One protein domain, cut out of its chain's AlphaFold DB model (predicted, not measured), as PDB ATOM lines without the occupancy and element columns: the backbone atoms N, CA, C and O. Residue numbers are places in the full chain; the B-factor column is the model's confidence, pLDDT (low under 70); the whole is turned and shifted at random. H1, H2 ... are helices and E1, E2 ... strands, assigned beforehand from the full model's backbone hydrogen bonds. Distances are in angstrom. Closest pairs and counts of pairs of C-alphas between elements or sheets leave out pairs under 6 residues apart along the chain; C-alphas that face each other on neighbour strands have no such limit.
ATOM      1  N   TYR A   2     -18.303  -9.235 -54.024       64.31
ATOM      2  CA  TYR A   2     -19.462  -8.504 -54.547       64.31
ATOM      3  C   TYR A   2     -19.758  -7.352 -53.591       64.31
ATOM      4  O   TYR A   2     -19.483  -7.488 -52.403       64.31
ATOM      5  N   GLY A   3     -20.263  -6.233 -54.098       69.19
ATOM      6  CA  GLY A   3     -20.709  -5.098 -53.291       69.19
ATOM      7  C   GLY A   3     -22.196  -4.853 -53.507       69.19
ATOM      8  O   GLY A   3     -22.735  -5.203 -54.560       69.19
ATOM      9  N   TYR A   4     -22.852  -4.254 -52.517       77.06
ATOM     10  CA  TYR A   4     -24.204  -3.732 -52.672       77.06
ATOM     11  C   TYR A   4     -24.125  -2.239 -52.965       77.06
ATOM     12  O   TYR A   4     -23.417  -1.505 -52.281       77.06
ATOM     13  N   HIS A   5     -24.869  -1.793 -53.972       81.50
ATOM     14  CA  HIS A   5     -25.106  -0.376 -54.199       81.50
ATOM     15  C   HIS A   5     -26.517  -0.055 -53.726       81.50
ATOM     16  O   HIS A   5     -27.492  -0.546 -54.296       81.50
ATOM     17  N   ILE A   6     -26.614   0.747 -52.668       88.44
ATOM     18  CA  ILE A   6     -27.890   1.291 -52.215       88.44
ATOM     19  C   ILE A   6     -28.279   2.415 -53.172       88.44
ATOM     20  O   ILE A   6     -27.450   3.252 -53.534       88.44
ATOM     21  N   LEU A   7     -29.538   2.429 -53.604       88.75
ATOM     22  CA  LEU A   7     -30.043   3.492 -54.458       88.75
ATOM     23  C   LEU A   7     -30.020   4.830 -53.704       88.75
ATOM     24  O   LEU A   7     -30.684   4.985 -52.682       88.75
ATOM     25  N   ALA A   8     -29.297   5.803 -54.253       91.94
ATOM     26  CA  ALA A   8     -29.198   7.157 -53.721       91.94
ATOM     27  C   ALA A   8     -29.544   8.177 -54.821       91.94
ATOM     28  O   ALA A   8     -28.664   8.609 -55.568       91.94
ATOM     29  N   PRO A   9     -30.829   8.545 -54.988       91.75
ATOM     30  CA  PRO A   9     -31.236   9.523 -55.988       91.75
ATOM     31  C   PRO A   9     -30.703  10.908 -55.613       91.75
ATOM     32  O   PRO A   9     -31.134  11.491 -54.618       91.75
ATOM     33  N   PHE A  10     -29.770  11.444 -56.399       90.25
ATOM     34  CA  PHE A  10     -29.197  12.765 -56.140       90.25
ATOM     35  C   PHE A  10     -30.158  13.893 -56.568       90.25
ATOM     36  O   PHE A  10     -30.843  13.781 -57.588       90.25
ATOM     37  N   PRO A  11     -30.248  14.997 -55.821       88.31
ATOM     38  CA  PRO A  11     -30.917  16.217 -56.273       88.31
ATOM     39  C   PRO A  11     -30.470  16.728 -57.642       88.31
ATOM     40  O   PRO A  11     -29.304  16.643 -58.014       88.31
ATOM     41  N   GLY A  12     -31.454  17.219 -58.400       89.56
ATOM     42  CA  GLY A  12     -31.314  17.571 -59.815       89.56
ATOM     43  C   GLY A  12     -31.357  16.376 -60.772       89.56
ATOM     44  O   GLY A  12     -31.225  16.567 -61.977       89.56
ATOM     45  N   THR A  13     -31.524  15.145 -60.271       93.25
ATOM     46  CA  THR A  13     -31.757  13.975 -61.128       93.25
ATOM     47  C   THR A  13     -33.244  13.701 -61.300       93.25
ATOM     48  O   THR A  13     -34.021  13.796 -60.346       93.25
ATOM     49  N   GLU A  14     -33.628  13.259 -62.498       95.56
ATOM     50  CA  GLU A  14     -35.007  12.857 -62.802       95.56
ATOM     51  C   GLU A  14     -35.515  11.774 -61.839       95.56
ATOM     52  O   GLU A  14     -36.653  11.830 -61.384       95.56
ATOM     53  N   VAL A  15     -34.650  10.821 -61.474       92.69
ATOM     54  CA  VAL A  15     -34.974   9.737 -60.533       92.69
ATOM     55  C   VAL A  15     -35.436  10.289 -59.182       92.69
ATOM     56  O   VAL A  15     -36.349   9.728 -58.579       92.69
ATOM     57  N   ARG A  16     -34.849  11.398 -58.712       93.62
ATOM     58  CA  ARG A  16     -35.291  12.056 -57.478       93.62
ATOM     59  C   ARG A  16     -36.511  12.945 -57.702       93.62
ATOM     60  O   ARG A  16     -37.430  12.916 -56.889       93.62
ATOM     61  N   GLU A  17     -36.527  13.733 -58.774       95.25
ATOM     62  CA  GLU A  17     -37.628  14.662 -59.080       95.25
ATOM     63  C   GLU A  17     -38.959  13.934 -59.298       95.25
ATOM     64  O   GLU A  17     -40.002  14.401 -58.846       95.25
ATOM     65  N   LYS A  18     -38.909  12.754 -59.919       95.81
ATOM     66  CA  LYS A  18     -40.062  11.889 -60.191       95.81
ATOM     67  C   LYS A  18     -40.108  10.661 -59.281       95.81
ATOM     68  O   LYS A  18     -40.694   9.645 -59.650       95.81
ATOM     69  N   ALA A  19     -39.514  10.726 -58.085       94.19
ATOM     70  CA  ALA A  19     -39.399   9.572 -57.187       94.19
ATOM     71  C   ALA A  19     -40.746   8.860 -56.952       94.19
ATOM     72  O   ALA A  19     -40.826   7.638 -57.063       94.19
ATOM     73  N   ALA A  20     -41.819   9.624 -56.722       93.19
ATOM     74  CA  ALA A  20     -43.156   9.074 -56.511       93.19
ATOM     75  C   ALA A  20     -43.703   8.318 -57.739       93.19
ATOM     76  O   ALA A  20     -44.328   7.272 -57.577       93.19
ATOM     77  N   GLU A  21     -43.442   8.805 -58.959       95.56
ATOM     78  CA  GLU A  21     -43.864   8.144 -60.207       95.56
ATOM     79  C   GLU A  21     -43.169   6.789 -60.391       95.56
ATOM     80  O   GLU A  21     -43.754   5.853 -60.934       95.56
ATOM     81  N   TYR A  22     -41.943   6.664 -59.882       93.88
ATOM     82  CA  TYR A  22     -41.177   5.419 -59.876       93.88
ATOM     83  C   TYR A  22     -41.443   4.535 -58.650       93.88
ATOM     84  O   TYR A  22     -40.754   3.534 -58.458       93.88
ATOM     85  N   GLY A  23     -42.437   4.871 -57.820       94.38
ATOM     86  CA  GLY A  23     -42.756   4.098 -56.620       94.38
ATOM     87  C   GLY A  23     -41.660   4.180 -55.558       94.38
ATOM     88  O   GLY A  23     -41.349   3.184 -54.907       94.38
ATOM     89  N   MET A  24     -41.054   5.355 -55.399       94.50
ATOM     90  CA  MET A  24     -40.026   5.619 -54.398       94.50
ATOM     91  C   MET A  24     -40.404   6.793 -53.503       94.50
ATOM     92  O   MET A  24     -41.106   7.722 -53.912       94.50
ATOM     93  N   ARG A  25     -39.870   6.781 -52.284       94.69
ATOM     94  CA  ARG A  25     -39.970   7.892 -51.337       94.69
ATOM     95  C   ARG A  25     -38.580   8.286 -50.859       94.69
ATOM     96  O   ARG A  25     -37.807   7.438 -50.425       94.69
ATOM     97  N   ILE A  26     -38.270   9.578 -50.940       95.12
ATOM     98  CA  ILE A  26     -37.034  10.145 -50.390       95.12
ATOM     99  C   ILE A  26     -37.185  10.248 -48.870       95.12
ATOM    100  O   ILE A  26     -38.217  10.715 -48.382       95.12
ATOM    101  N   LEU A  27     -36.190   9.763 -48.128       95.00
ATOM    102  CA  LEU A  27     -36.227   9.681 -46.664       95.00
ATOM    103  C   LEU A  27     -35.619  10.915 -45.994       95.00
ATOM    104  O   LEU A  27     -36.015  11.262 -44.885       95.00
ATOM    105  N   THR A  28     -34.663  11.564 -46.658       93.25
ATOM    106  CA  THR A  28     -33.953  12.733 -46.139       93.25
ATOM    107  C   THR A  28     -33.501  13.654 -47.270       93.25
ATOM    108  O   THR A  28     -33.184  13.192 -48.364       93.25
ATOM    109  N   ASP A  29     -33.453  14.953 -46.982       92.56
ATOM    110  CA  ASP A  29     -32.817  15.974 -47.826       92.56
ATOM    111  C   ASP A  29     -31.418  16.356 -47.313       92.56
ATOM    112  O   ASP A  29     -30.753  17.212 -47.896       92.56
ATOM    113  N   ASP A  30     -30.981  15.737 -46.211       92.25
ATOM    114  CA  ASP A  30     -29.643  15.907 -45.660       92.25
ATOM    115  C   ASP A  30     -28.624  15.134 -46.501       92.25
ATOM    116  O   ASP A  30     -28.597  13.901 -46.536       92.25
ATOM    117  N   TRP A  31     -27.788  15.897 -47.187       88.31
ATOM    118  CA  TRP A  31     -26.771  15.418 -48.105       88.31
ATOM    119  C   TRP A  31     -25.603  14.729 -47.426       88.31
ATOM    120  O   TRP A  31     -25.015  13.824 -48.017       88.31
ATOM    121  N   ASP A  32     -25.301  15.111 -46.189       87.69
ATOM    122  CA  ASP A  32     -24.202  14.514 -45.436       87.69
ATOM    123  C   ASP A  32     -24.491  13.035 -45.117       87.69
ATOM    124  O   ASP A  32     -23.591  12.274 -44.769       87.69
ATOM    125  N   LEU A  33     -25.746  12.597 -45.289       89.12
ATOM    126  CA  LEU A  33     -26.192  11.220 -45.091       89.12
ATOM    127  C   LEU A  33     -26.114  10.340 -46.352       89.12
ATOM    128  O   LEU A  33     -26.401   9.146 -46.270       89.12
ATOM    129  N   TYR A  34     -25.731  10.885 -47.512       88.56
ATOM    130  CA  TYR A  34     -25.607  10.141 -48.775       88.56
ATOM    131  C   TYR A  34     -24.267   9.373 -48.847       88.56
ATOM    132  O   TYR A  34     -23.444   9.600 -49.732       88.56
ATOM    133  N   ASP A  35     -24.045   8.450 -47.904       80.94
ATOM    134  CA  ASP A  35     -22.741   7.818 -47.622       80.94
ATOM    135  C   ASP A  35     -22.618   6.328 -48.030       80.94
ATOM    136  O   ASP A  35     -21.668   5.655 -47.640       80.94
ATOM    137  N   ALA A  36     -23.558   5.797 -48.823       79.81
ATOM    138  CA  ALA A  36     -23.660   4.384 -49.244       79.81
ATOM    139  C   ALA A  36     -23.752   3.339 -48.109       79.81
ATOM    140  O   ALA A  36     -23.870   2.146 -48.390       79.81
ATOM    141  N   ASN A  37     -23.753   3.761 -46.843       82.19
ATOM    142  CA  ASN A  37     -23.856   2.878 -45.680       82.19
ATOM    143  C   ASN A  37     -25.276   2.810 -45.111       82.19
ATOM    144  O   ASN A  37     -25.531   2.032 -44.192       82.19
ATOM    145  N   ARG A  38     -26.187   3.625 -45.646       87.50
ATOM    146  CA  ARG A  38     -27.597   3.679 -45.267       87.50
ATOM    147  C   ARG A  38     -28.475   4.031 -46.458       87.50
ATOM    148  O   ARG A  38     -28.018   4.611 -47.445       87.50
ATOM    149  N   SER A  39     -29.754   3.748 -46.319       92.31
ATOM    150  CA  SER A  39     -30.775   4.145 -47.275       92.31
ATOM    151  C   SER A  39     -31.160   5.614 -47.106       92.31
ATOM    152  O   SER A  39     -31.460   6.082 -46.011       92.31
ATOM    153  N   VAL A  40     -31.200   6.338 -48.225       94.06
ATOM    154  CA  VAL A  40     -31.705   7.725 -48.322       94.06
ATOM    155  C   VAL A  40     -33.012   7.811 -49.119       94.06
ATOM    156  O   VAL A  40     -33.658   8.856 -49.187       94.06
ATOM    157  N   ALA A  41     -33.425   6.687 -49.701       93.06
ATOM    158  CA  ALA A  41     -34.694   6.487 -50.372       93.06
ATOM    159  C   ALA A  41     -35.209   5.076 -50.061       93.06
ATOM    160  O   ALA A  41     -34.428   4.166 -49.792       93.06
ATOM    161  N   GLU A  42     -36.520   4.889 -50.135       92.88
ATOM    162  CA  GLU A  42     -37.162   3.576 -50.076       92.88
ATOM    163  C   GLU A  42     -37.966   3.313 -51.348       92.88
ATOM    164  O   GLU A  42     -38.410   4.246 -52.024       92.88
ATOM    165  N   SER A  43     -38.188   2.033 -51.647       90.44
ATOM    166  CA  SER A  43     -39.077   1.603 -52.727       90.44
ATOM    167  C   SER A  43     -40.377   1.045 -52.155       90.44
ATOM    168  O   SER A  43     -40.401   0.519 -51.045       90.44
ATOM    169  N   VAL A  44     -41.449   1.049 -52.945       90.25
ATOM    170  CA  VAL A  44     -42.710   0.381 -52.572       90.25
ATOM    171  C   VAL A  44     -42.595  -1.147 -52.447       90.25
ATOM    172  O   VAL A  44     -43.512  -1.784 -51.935       90.25
ATOM    173  N   TYR A  45     -41.501  -1.749 -52.921       88.44
ATOM    174  CA  TYR A  45     -41.300  -3.203 -52.925       88.44
ATOM    175  C   TYR A  45     -40.463  -3.715 -51.751       88.44
ATOM    176  O   TYR A  45     -40.579  -4.880 -51.378       88.44
ATOM    177  N   MET A  46     -39.607  -2.867 -51.188       88.75
ATOM    178  CA  MET A  46     -38.716  -3.206 -50.085       88.75
ATOM    179  C   MET A  46     -38.482  -1.960 -49.240       88.75
ATOM    180  O   MET A  46     -38.102  -0.912 -49.774       88.75
ATOM    181  N   SER A  47     -38.711  -2.100 -47.933       92.44
ATOM    182  CA  SER A  47     -38.510  -1.017 -46.981       92.44
ATOM    183  C   SER A  47     -37.023  -0.741 -46.779       92.44
ATOM    184  O   SER A  47     -36.172  -1.617 -46.968       92.44
ATOM    185  N   HIS A  48     -36.707   0.490 -46.393       91.69
ATOM    186  CA  HIS A  48     -35.325   0.885 -46.163       91.69
ATOM    187  C   HIS A  48     -34.686   0.130 -44.995       91.69
ATOM    188  O   HIS A  48     -33.502  -0.175 -45.050       91.69
ATOM    189  N   GLU A  49     -35.458  -0.246 -43.971       93.81
ATOM    190  CA  GLU A  49     -34.944  -0.996 -42.823       93.81
ATOM    191  C   GLU A  49     -34.423  -2.373 -43.232       93.81
ATOM    192  O   GLU A  49     -33.424  -2.839 -42.687       93.81
ATOM    193  N   GLU A  50     -35.068  -3.018 -44.208       91.88
ATOM    194  CA  GLU A  50     -34.616  -4.310 -44.717       91.88
ATOM    195  C   GLU A  50     -33.319  -4.168 -45.529       91.88
ATOM    196  O   GLU A  50     -32.404  -4.978 -45.376       91.88
ATOM    197  N   ILE A  51     -33.197  -3.103 -46.331       90.12
ATOM    198  CA  ILE A  51     -31.957  -2.775 -47.053       90.12
ATOM    199  C   ILE A  51     -30.826  -2.481 -46.059       90.12
ATOM    200  O   ILE A  51     -29.747  -3.069 -46.165       90.12
ATOM    201  N   ASP A  52     -31.077  -1.627 -45.068       91.00
ATOM    202  CA  ASP A  52     -30.102  -1.253 -44.042       91.00
ATOM    203  C   ASP A  52     -29.660  -2.476 -43.226       91.00
ATOM    204  O   ASP A  52     -28.472  -2.633 -42.932       91.00
ATOM    205  N   ARG A  53     -30.585  -3.394 -42.911       92.12
ATOM    206  CA  ARG A  53     -30.273  -4.668 -42.248       92.12
ATOM    207  C   ARG A  53     -29.340  -5.529 -43.100       92.12
ATOM    208  O   ARG A  53     -28.328  -6.001 -42.585       92.12
ATOM    209  N   ILE A  54     -29.646  -5.717 -44.388       89.12
ATOM    210  CA  ILE A  54     -28.823  -6.514 -45.317       89.12
ATOM    211  C   ILE A  54     -27.413  -5.922 -45.435       89.12
ATOM    212  O   ILE A  54     -26.421  -6.647 -45.325       89.12
ATOM    213  N   VAL A  55     -27.311  -4.605 -45.620       87.44
ATOM    214  CA  VAL A  55     -26.028  -3.896 -45.733       87.44
ATOM    215  C   VAL A  55     -25.242  -3.985 -44.427       87.44
ATOM    216  O   VAL A  55     -24.046  -4.283 -44.445       87.44
ATOM    217  N   GLY A  56     -25.906  -3.801 -43.285       88.00
ATOM    218  CA  GLY A  56     -25.296  -3.939 -41.965       88.00
ATOM    219  C   GLY A  56     -24.761  -5.349 -41.703       88.00
ATOM    220  O   GLY A  56     -23.632  -5.506 -41.231       88.00
ATOM    221  N   GLU A  57     -25.525  -6.387 -42.048       88.69
ATOM    222  CA  GLU A  57     -25.096  -7.786 -41.936       88.69
ATOM    223  C   GLU A  57     -23.892  -8.089 -42.830       88.69
ATOM    224  O   GLU A  57     -22.932  -8.721 -42.376       88.69
ATOM    225  N   PHE A  58     -23.915  -7.599 -44.071       85.81
ATOM    226  CA  PHE A  58     -22.828  -7.754 -45.030       85.81
ATOM    227  C   PHE A  58     -21.540  -7.062 -44.558       85.81
ATOM    228  O   PHE A  58     -20.500  -7.716 -44.424       85.81
ATOM    229  N   ASN A  59     -21.616  -5.773 -44.216       84.69
ATOM    230  CA  ASN A  59     -20.480  -4.990 -43.721       84.69
ATOM    231  C   ASN A  59     -19.929  -5.575 -42.412       84.69
ATOM    232  O   ASN A  59     -18.717  -5.724 -42.243       84.69
ATOM    233  N   GLY A  60     -20.815  -5.992 -41.503       86.75
ATOM    234  CA  GLY A  60     -20.432  -6.680 -40.272       86.75
ATOM    235  C   GLY A  60     -19.753  -8.029 -40.531       86.75
ATOM    236  O   GLY A  60     -18.818  -8.394 -39.817       86.75
ATOM    237  N   GLY A  61     -20.189  -8.767 -41.555       86.50
ATOM    238  CA  GLY A  61     -19.565 -10.010 -42.003       86.50
ATOM    239  C   GLY A  61     -18.138  -9.801 -42.501       86.50
ATOM    240  O   GLY A  61     -17.233 -10.502 -42.045       86.50
ATOM    241  N   ILE A  62     -17.924  -8.798 -43.360       82.75
ATOM    242  CA  ILE A  62     -16.585  -8.418 -43.836       82.75
ATOM    243  C   ILE A  62     -15.693  -8.042 -42.656       82.75
ATOM    244  O   ILE A  62     -14.588  -8.568 -42.543       82.75
ATOM    245  N   LYS A  63     -16.177  -7.190 -41.746       85.31
ATOM    246  CA  LYS A  63     -15.400  -6.758 -40.580       85.31
ATOM    247  C   LYS A  63     -14.922  -7.948 -39.743       85.31
ATOM    248  O   LYS A  63     -13.727  -8.077 -39.495       85.31
ATOM    249  N   ARG A  64     -15.832  -8.859 -39.380       88.62
ATOM    250  CA  ARG A  64     -15.482 -10.073 -38.621       88.62
ATOM    251  C   ARG A  64     -14.490 -10.958 -39.371       88.62
ATOM    252  O   ARG A  64     -13.602 -11.539 -38.754       88.62
ATOM    253  N   TYR A  65     -14.643 -11.076 -40.689       86.00
ATOM    254  CA  TYR A  65     -13.737 -11.863 -41.521       86.00
ATOM    255  C   TYR A  65     -12.313 -11.292 -41.508       86.00
ATOM    256  O   TYR A  65     -11.355 -12.024 -41.267       86.00
ATOM    257  N   VAL A  66     -12.183  -9.977 -41.688       86.19
ATOM    258  CA  VAL A  66     -10.902  -9.256 -41.652       86.19
ATOM    259  C   VAL A  66     -10.236  -9.375 -40.285       86.19
ATOM    260  O   VAL A  66      -9.049  -9.690 -40.207       86.19
ATOM    261  N   GLU A  67     -10.996  -9.183 -39.206       87.69
ATOM    262  CA  GLU A  67     -10.501  -9.352 -37.835       87.69
ATOM    263  C   GLU A  67      -9.972 -10.776 -37.609       87.69
ATOM    264  O   GLU A  67      -8.849 -10.955 -37.136       87.69
ATOM    265  N   ALA A  68     -10.735 -11.793 -38.022       88.88
ATOM    266  CA  ALA A  68     -10.330 -13.190 -37.900       88.88
ATOM    267  C   ALA A  68      -9.061 -13.508 -38.710       88.88
ATOM    268  O   ALA A  68      -8.170 -14.197 -38.208       88.88
ATOM    269  N   LEU A  69      -8.940 -12.998 -39.941       88.31
ATOM    270  CA  LEU A  69      -7.727 -13.149 -40.750       88.31
ATOM    271  C   LEU A  69      -6.517 -12.468 -40.100       88.31
ATOM    272  O   LEU A  69      -5.437 -13.062 -40.051       88.31
ATOM    273  N   GLY A  70      -6.701 -11.268 -39.544       85.06
ATOM    274  CA  GLY A  70      -5.666 -10.560 -38.793       85.06
ATOM    275  C   GLY A  70      -5.148 -11.369 -37.600       85.06
ATOM    276  O   GLY A  70      -3.936 -11.478 -37.410       85.06
ATOM    277  N   GLU A  71      -6.042 -12.011 -36.841       88.31
ATOM    278  CA  GLU A  71      -5.656 -12.884 -35.721       88.31
ATOM    279  C   GLU A  71      -4.937 -14.162 -36.162       88.31
ATOM    280  O   GLU A  71      -4.007 -14.623 -35.497       88.31
ATOM    281  N   ARG A  72      -5.345 -14.767 -37.282       88.50
ATOM    282  CA  ARG A  72      -4.639 -15.926 -37.857       88.50
ATOM    283  C   ARG A  72      -3.212 -15.550 -38.249       88.50
ATOM    284  O   ARG A  72      -2.271 -16.235 -37.851       88.50
ATOM    285  N   LYS A  73      -3.043 -14.413 -38.927       84.06
ATOM    286  CA  LYS A  73      -1.728 -13.901 -39.329       84.06
ATOM    287  C   LYS A  73      -0.840 -13.592 -38.120       84.06
ATOM    288  O   LYS A  73       0.323 -13.984 -38.114       84.06
ATOM    289  N   ARG A  74      -1.387 -12.975 -37.061       84.25
ATOM    290  CA  ARG A  74      -0.662 -12.737 -35.795       84.25
ATOM    291  C   ARG A  74      -0.154 -14.019 -35.137       84.25
ATOM    292  O   ARG A  74       0.916 -14.014 -34.541       84.25
ATOM    293  N   ARG A  75      -0.900 -15.118 -35.259       90.25
ATOM    294  CA  ARG A  75      -0.505 -16.443 -34.753       90.25
ATOM    295  C   ARG A  75       0.478 -17.183 -35.669       90.25
ATOM    296  O   ARG A  75       0.873 -18.296 -35.340       90.25
ATOM    297  N   GLY A  76       0.883 -16.585 -36.791       89.19
ATOM    298  CA  GLY A  76       1.782 -17.204 -37.766       89.19
ATOM    299  C   GLY A  76       1.111 -18.277 -38.625       89.19
ATOM    300  O   GLY A  76       1.798 -19.102 -39.223       89.19
ATOM    301  N   GLU A  77      -0.221 -18.301 -38.679       91.75
ATOM    302  CA  GLU A  77      -0.955 -19.244 -39.519       91.75
ATOM    303  C   GLU A  77      -0.938 -18.787 -40.978       91.75
ATOM    304  O   GLU A  77      -1.151 -17.610 -41.275       91.75
ATOM    305  N   ALA A  78      -0.755 -19.737 -41.897       88.69
ATOM    306  CA  ALA A  78      -0.899 -19.464 -43.318       88.69
ATOM    307  C   ALA A  78      -2.358 -19.094 -43.644       88.69
ATOM    308  O   ALA A  78      -3.310 -19.763 -43.214       88.69
ATOM    309  N   ILE A  79      -2.523 -18.032 -44.426       89.56
ATOM    310  CA  ILE A  79      -3.789 -17.626 -45.042       89.56
ATOM    311  C   ILE A  79      -3.664 -17.763 -46.565       89.56
ATOM    312  O   ILE A  79      -2.561 -17.935 -47.084       89.56
ATOM    313  N   SER A  80      -4.787 -17.811 -47.284       91.81
ATOM    314  CA  SER A  80      -4.726 -18.000 -48.737       91.81
ATOM    315  C   SER A  80      -4.173 -16.742 -49.427       91.81
ATOM    316  O   SER A  80      -4.374 -15.649 -48.902       91.81
TER     317      SER A  80
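Overview. This is residues 2 to 80 of the 166 residues of an uncharacterized protein of Spirochaetes bacterium ADurb.BinA120 (UniProt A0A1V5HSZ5). One long helix, H2, reaches out like a handle from a small head of loops, which holds the short helix H1 and a tiny hairpin of strands, E1 and E2. H2 makes most of the long axis, and its residues 60 to 68 and 71 to 74 stick out free of the rest. The printed part has 79 residues, with two named helices and two named strands in the order H1, E1, E2, H2; the sheet, of order E1 - E2, is antiparallel. The class is mostly helix, though under half of the residues are in named elements. The whole is only just extended, close to loose, with a radius of gyration of the C-alphas of 17.6 A and spans of 56 by 24 by 18 A.

Along the chain. Residues 2 to 13 hold no named element; C-alpha 2 is at (-19.462, -8.504, -54.547). H1 follows at residues 14 to 17, beginning with C-alpha 14 at (-35.007, 12.857, -62.802), and measures 4.9 A from first to last C-alpha. E1 is residues 24 to 26, 6.7 A long, and E2 is residues 41 to 43, 7.0 A long. H2 is residues 48 to 74, 38.7 A from first to last C-alpha, and ends with C-alpha 74 at (-0.662, -12.737, -35.795).

Arrangement. E1 and E2 form a hairpin of antiparallel neighbours, with 162 degrees between their directions. The C-alphas of Ile 26 and Ala 41 face each other at 4.3 A. N 25 and O 42 are within hydrogen-bond range at 2.9 A, as are N 42 and O 25 at 2.9 A. The closest C-alphas of H1 and E1 are those of Arg 16 and Ile 26, 7.5 A apart. The closest C-alphas of E2 and H2 are those of Glu 42 and His 48, 5.1 A apart. H1 is apart from E2 and from H2, and E1 is apart from H2. In H2 every O i to N i+4 pair is within hydrogen-bond range; H1 is too short for such a pair, and its one O i to N i+3 pair is within range.

Size, cuts and confidence. The C-alphas of Glu 21 and Gly 76 are the two farthest apart, at 56.8 A. The printed part has no cut. The link from E1 to E2, with 14 residues, is long; that from H1 to E1 is short, and that from E2 to H2 is tight. The mean pLDDT of the printed part is 89.1, and residues 2 to 3 of this model are under 70.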